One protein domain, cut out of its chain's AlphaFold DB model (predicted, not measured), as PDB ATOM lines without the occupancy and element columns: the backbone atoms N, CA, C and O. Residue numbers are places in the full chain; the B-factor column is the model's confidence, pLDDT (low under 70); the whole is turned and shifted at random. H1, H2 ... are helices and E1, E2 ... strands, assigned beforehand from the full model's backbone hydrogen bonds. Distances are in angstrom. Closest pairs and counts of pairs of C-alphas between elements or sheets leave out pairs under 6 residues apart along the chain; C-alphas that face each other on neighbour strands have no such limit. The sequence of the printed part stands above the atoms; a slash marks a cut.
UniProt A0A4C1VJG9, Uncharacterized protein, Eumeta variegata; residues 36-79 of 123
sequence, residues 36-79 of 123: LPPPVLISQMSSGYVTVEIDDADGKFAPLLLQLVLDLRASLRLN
ATOM      1  N   LEU A  36     -26.411  59.656  89.165       71.50
ATOM      2  CA  LEU A  36     -26.402  59.114  87.816       71.50
ATOM      3  C   LEU A  36     -27.733  58.419  87.539       71.50
ATOM      4  O   LEU A  36     -28.268  57.761  88.438       71.50
ATOM      5  N   PRO A  37     -28.238  58.525  86.304       73.00
ATOM      6  CA  PRO A  37     -29.445  57.821  85.933       73.00
ATOM      7  C   PRO A  37     -29.219  56.300  86.024       73.00
ATOM      8  O   PRO A  37     -28.088  55.824  85.854       73.00
ATOM      9  N   PRO A  38     -30.276  55.520  86.311       73.25
ATOM     10  CA  PRO A  38     -30.175  54.068  86.337       73.25
ATOM     11  C   PRO A  38     -29.790  53.540  84.946       73.25
ATOM     12  O   PRO A  38     -30.236  54.111  83.949       73.25
ATOM     13  N   PRO A  39     -29.011  52.449  84.847       78.19
ATOM     14  CA  PRO A  39     -28.681  51.843  83.563       78.19
ATOM     15  C   PRO A  39     -29.925  51.535  82.731       78.19
ATOM     16  O   PRO A  39     -30.881  50.937  83.225       78.19
ATOM     17  N   VAL A  40     -29.894  51.907  81.454       82.12
ATOM     18  CA  VAL A  40     -30.975  51.620  80.502       82.12
ATOM     19  C   VAL A  40     -30.500  50.560  79.525       82.12
ATOM     20  O   VAL A  40     -29.456  50.738  78.896       82.12
ATOM     21  N   LEU A  41     -31.258  49.469  79.393       86.19
ATOM     22  CA  LEU A  41     -31.041  48.508  78.318       86.19
ATOM     23  C   LEU A  41     -31.714  49.028  77.050       86.19
ATOM     24  O   LEU A  41     -32.864  49.468  77.075       86.19
ATOM     25  N   ILE A  42     -30.983  48.964  75.944       88.81
ATOM     26  CA  ILE A  42     -31.475  49.240  74.602       88.81
ATOM     27  C   ILE A  42     -31.301  47.999  73.734       88.81
ATOM     28  O   ILE A  42     -30.289  47.302  73.829       88.81
ATOM     29  N   SER A  43     -32.277  47.745  72.872       89.00
ATOM     30  CA  SER A  43     -32.212  46.700  71.854       89.00
ATOM     31  C   SER A  43     -32.482  47.297  70.476       89.00
ATOM     32  O   SER A  43     -33.193  48.300  70.343       89.00
ATOM     33  N   GLN A  44     -31.863  46.715  69.450       89.25
ATOM     34  CA  GLN A  44     -32.067  47.113  68.062       89.25
ATOM     35  C   GLN A  44     -33.131  46.216  67.438       89.25
ATOM     36  O   GLN A  44     -32.891  45.040  67.182       89.25
ATOM     37  N   MET A  45     -34.294  46.790  67.156       86.25
ATOM     38  CA  MET A  45     -35.383  46.129  66.445       86.25
ATOM     39  C   MET A  45     -35.417  46.576  64.979       86.25
ATOM     40  O   MET A  45     -34.761  47.540  64.581       86.25
ATOM     41  N   SER A  46     -36.236  45.910  64.162       90.00
ATOM     42  CA  SER A  46     -36.486  46.318  62.770       90.00
ATOM     43  C   SER A  46     -37.095  47.723  62.653       90.00
ATOM     44  O   SER A  46     -36.906  48.390  61.640       90.00
ATOM     45  N   SER A  47     -37.787  48.191  63.694       88.25
ATOM     46  CA  SER A  47     -38.362  49.536  63.809       88.25
ATOM     47  C   SER A  47     -37.391  50.591  64.363       88.25
ATOM     48  O   SER A  47     -37.772  51.753  64.485       88.25
ATOM     49  N   GLY A  48     -36.151  50.212  64.694       87.25
ATOM     50  CA  GLY A  48     -35.147  51.086  65.305       87.25
ATOM     51  C   GLY A  48     -34.771  50.673  66.729       87.25
ATOM     52  O   GLY A  48     -34.995  49.539  67.148       87.25
ATOM     53  N   TYR A  49     -34.154  51.594  67.472       86.44
ATOM     54  CA  TYR A  49     -33.737  51.346  68.854       86.44
ATOM     55  C   TYR A  49     -34.884  51.581  69.831       86.44
ATOM     56  O   TYR A  49     -35.546  52.618  69.781       86.44
ATOM     57  N   VAL A  50     -35.062  50.647  70.761       86.62
ATOM     58  CA  VAL A  50     -36.044  50.753  71.844       86.62
ATOM     59  C   VAL A  50     -35.397  50.440  73.184       86.62
ATOM     60  O   VAL A  50     -34.412  49.703  73.256       86.62
ATOM     61  N   THR A  51     -35.953  50.996  74.256       84.75
ATOM     62  CA  THR A  51     -35.601  50.603  75.624       84.75
ATOM     63  C   THR A  51     -36.285  49.288  75.977       84.75
ATOM     64  O   THR A  51     -37.480  49.144  75.717       84.75
ATOM     65  N   VAL A  52     -35.558  48.365  76.603       83.50
ATOM     66  CA  VAL A  52     -36.060  47.036  76.992       83.50
ATOM     67  C   VAL A  52     -35.852  46.775  78.486       83.50
ATOM     68  O   VAL A  52     -35.120  47.504  79.161       83.50
ATOM     69  N   GLU A  53     -36.536  45.762  79.014       79.69
ATOM     70  CA  GLU A  53     -36.405  45.332  80.411       79.69
ATOM     71  C   GLU A  53     -35.129  44.497  80.628       79.69
ATOM     72  O   GLU A  53     -34.494  44.043  79.681       79.69
ATOM     73  N   ILE A  54     -34.747  44.298  81.895       69.81
ATOM     74  CA  ILE A  54     -33.485  43.635  82.294       69.81
ATOM     75  C   ILE A  54     -33.385  42.187  81.784       69.81
ATOM     76  O   ILE A  54     -32.279  41.704  81.551       69.81
ATOM     77  N   ASP A  55     -34.521  41.516  81.601       72.19
ATOM     78  CA  ASP A  55     -34.584  40.104  81.209       72.19
ATOM     79  C   ASP A  55     -34.479  39.890  79.686       72.19
ATOM     80  O   ASP A  55     -34.529  38.754  79.213       72.19
ATOM     81  N   ASP A  56     -34.340  40.965  78.903       77.25
ATOM     82  CA  ASP A  56     -34.147  40.878  77.459       77.25
ATOM     83  C   ASP A  56     -32.725  40.392  77.136       77.25
ATOM     84  O   ASP A  56     -31.733  41.077  77.400       77.25
ATOM     85  N   ALA A  57     -32.631  39.192  76.557       75.31
ATOM     86  CA  ALA A  57     -31.362  38.528  76.261       75.31
ATOM     87  C   ALA A  57     -30.493  39.283  75.238       75.31
ATOM     88  O   ALA A  57     -29.269  39.142  75.262       75.31
ATOM     89  N   ASP A  58     -31.108  40.090  74.370       82.50
ATOM     90  CA  ASP A  58     -30.423  40.851  73.324       82.50
ATOM     91  C   ASP A  58     -30.162  42.312  73.737       82.50
ATOM     92  O   ASP A  58     -29.487  43.069  73.027       82.50
ATOM     93  N   GLY A  59     -30.661  42.714  74.910       83.88
ATOM     94  CA  GLY A  59     -30.494  44.047  75.464       83.88
ATOM     95  C   GLY A  59     -29.038  44.376  75.810       83.88
ATOM     96  O   GLY A  59     -28.311  43.602  76.434       83.88
ATOM     97  N   LYS A  60     -28.600  45.585  75.445       86.38
ATOM     98  CA  LYS A  60     -27.285  46.135  75.816       86.38
ATOM     99  C   LYS A  60     -27.454  47.411  76.619       86.38
ATOM    100  O   LYS A  60     -28.290  48.245  76.295       86.38
ATOM    101  N   PHE A  61     -26.623  47.604  77.640       84.94
ATOM    102  CA  PHE A  61     -26.637  48.853  78.400       84.94
ATOM    103  C   PHE A  61     -26.191  50.033  77.530       84.94
ATOM    104  O   PHE A  61     -25.121  50.001  76.917       84.94
ATOM    105  N   ALA A  62     -27.002  51.089  77.506       84.88
ATOM    106  CA  ALA A  62     -26.656  52.339  76.852       84.88
ATOM    107  C   ALA A  62     -25.427  52.976  77.534       84.88
ATOM    108  O   ALA A  62     -25.359  53.019  78.766       84.88
ATOM    109  N   PRO A  63     -24.458  53.514  76.771       85.69
ATOM    110  CA  PRO A  63     -23.378  54.308  77.343       85.69
ATOM    111  C   PRO A  63     -23.926  55.508  78.126       85.69
ATOM    112  O   PRO A  63     -24.844  56.182  77.662       85.69
ATOM    113  N   LEU A  64     -23.317  55.835  79.271       77.62
ATOM    114  CA  LEU A  64     -23.791  56.916  80.147       77.62
ATOM    115  C   LEU A  64     -23.963  58.255  79.411       77.62
ATOM    116  O   LEU A  64     -24.967  58.936  79.587       77.62
ATOM    117  N   LEU A  65     -23.001  58.632  78.567       81.81
ATOM    118  CA  LEU A  65     -23.083  59.882  77.804       81.81
ATOM    119  C   LEU A  65     -24.273  59.888  76.839       81.81
ATOM    120  O   LEU A  65     -24.960  60.898  76.732       81.81
ATOM    121  N   LEU A  66     -24.547  58.757  76.183       85.50
ATOM    122  CA  LEU A  66     -25.700  58.615  75.296       85.50
ATOM    123  C   LEU A  66     -27.003  58.776  76.082       85.50
ATOM    124  O   LEU A  66     -27.895  59.506  75.660       85.50
ATOM    125  N   GLN A  67     -27.078  58.143  77.251       83.50
ATOM    126  CA  GLN A  67     -28.221  58.247  78.146       83.50
ATOM    127  C   GLN A  67     -28.470  59.687  78.619       83.50
ATOM    128  O   GLN A  67     -29.616  60.126  78.624       83.50
ATOM    129  N   LEU A  68     -27.416  60.429  78.970       78.75
ATOM    130  CA  LEU A  68     -27.528  61.823  79.412       78.75
ATOM    131  C   LEU A  68     -27.942  62.772  78.279       78.75
ATOM    132  O   LEU A  68     -28.725  63.688  78.512       78.75
ATOM    133  N   VAL A  69     -27.425  62.566  77.063       85.12
ATOM    134  CA  VAL A  69     -27.736  63.417  75.899       85.12
ATOM    135  C   VAL A  69     -29.168  63.204  75.412       85.12
ATOM    136  O   VAL A  69     -29.841  64.167  75.060       85.12
ATOM    137  N   LEU A  70     -29.634  61.954  75.396       84.50
ATOM    138  CA  LEU A  70     -30.958  61.587  74.891       84.50
ATOM    139  C   LEU A  70     -32.053  61.566  75.973       84.50
ATOM    140  O   LEU A  70     -33.188  61.222  75.662       84.50
ATOM    141  N   ASP A  71     -31.723  61.905  77.225       78.19
ATOM    142  CA  ASP A  71     -32.609  61.775  78.397       78.19
ATOM    143  C   ASP A  71     -33.278  60.387  78.473       78.19
ATOM    144  O   ASP A  71     -34.479  60.269  78.722       78.19
ATOM    145  N   LEU A  72     -32.511  59.315  78.212       76.50
ATOM    146  CA  LEU A  72     -33.052  57.952  78.231       76.50
ATOM    147  C   LEU A  72     -33.443  57.567  79.657       76.50
ATOM    148  O   LEU A  72     -32.616  57.559  80.576       76.50
ATOM    149  N   ARG A  73     -34.702  57.167  79.817       71.38
ATOM    150  CA  ARG A  73     -35.261  56.713  81.091       71.38
ATOM    151  C   ARG A  73     -35.506  55.221  81.036       71.38
ATOM    152  O   ARG A  73     -35.977  54.698  80.029       71.38
ATOM    153  N   ALA A  74     -35.194  54.536  82.128       65.56
ATOM    154  CA  ALA A  74     -35.593  53.148  82.259       65.56
ATOM    155  C   ALA A  74     -37.126  53.083  82.347       65.56
ATOM    156  O   ALA A  74     -37.740  53.917  83.010       65.56
ATOM    157  N   SER A  75     -37.727  52.062  81.737       58.78
ATOM    158  CA  SER A  75     -39.171  51.742  81.783       58.78
ATOM    159  C   SER A  75     -39.680  51.376  83.201       58.78
ATOM    160  O   SER A  75     -40.826  50.986  83.430       58.78
ATOM    161  N   LEU A  76     -38.843  51.543  84.221       54.00
ATOM    162  CA  LEU A  76     -39.147  51.168  85.588       54.00
ATOM    163  C   LEU A  76     -40.193  52.097  86.211       54.00
ATOM    164  O   LEU A  76     -39.992  53.299  86.350       54.00
ATOM    165  N   ARG A  77     -41.264  51.491  86.737       47.03
ATOM    166  CA  ARG A  77     -42.286  52.119  87.603       47.03
ATOM    167  C   ARG A  77     -41.753  52.650  88.949       47.03
ATOM    168  O   ARG A  77     -42.532  52.902  89.864       47.03
ATOM    169  N   LEU A  78     -40.440  52.754  89.120       43.53
ATOM    170  CA  LEU A  78     -39.785  53.160  90.358       43.53
ATOM    171  C   LEU A  78     -38.903  54.364  90.054       43.53
ATOM    172  O   LEU A  78     -37.884  54.232  89.383       43.53
ATOM    173  N   ASN A  79     -39.315  55.524  90.568       42.09
ATOM    174  CA  ASN A  79     -38.747  56.826  90.222       42.09
ATOM    175  C   ASN A  79     -37.240  56.943  90.486       42.09
ATOM    176  O   ASN A  79     -36.589  57.725  89.811       42.09
TER     177      ASN A  79
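Overview. This is residues 36 to 79 of the 123 residues of an uncharacterized protein of Eumeta variegata (UniProt A0A4C1VJG9). With little regular structure, this is a two-stranded hairpin, E1 and E2, whose long following loop folds back beside E1 before reaching one short helix, H1, away from the strands. The printed part has 44 residues, of which 16 are in named elements, in the order E1, E2, H1; the class is mixed and the sheet antiparallel. It is compact, with a radius of gyration of the C-alphas of 10.2 A and spans of 28 by 21 by 14 A.

Arrangement. E1, residues 41 to 45, and E2, residues 48 to 52, form an antiparallel hairpin at 144 degrees. N 43 and O 50, 2.9 A apart, are within hydrogen-bond range. Residues 60 to 61 pair antiparallel with residues 41 to 42 of E1. H1, residues 64 to 69, is apart from E1; its O i to N i+4 pairs are each within hydrogen-bond range.

Along the chain. E1, 12.9 A long, begins at C-alpha 41 (-31.041, 48.508, 78.318). E2 measures 12.4 A. H1, 8.7 A, ends at C-alpha 69 (-27.736, 63.417, 75.899).

Size, cuts and confidence. The farthest C-alphas, Leu 36 and Ser 46, are 29.9 A apart. The printed part has no cut. E2 to H1 is a long link. Residues 54 and 74 to 79 have pLDDT under 70.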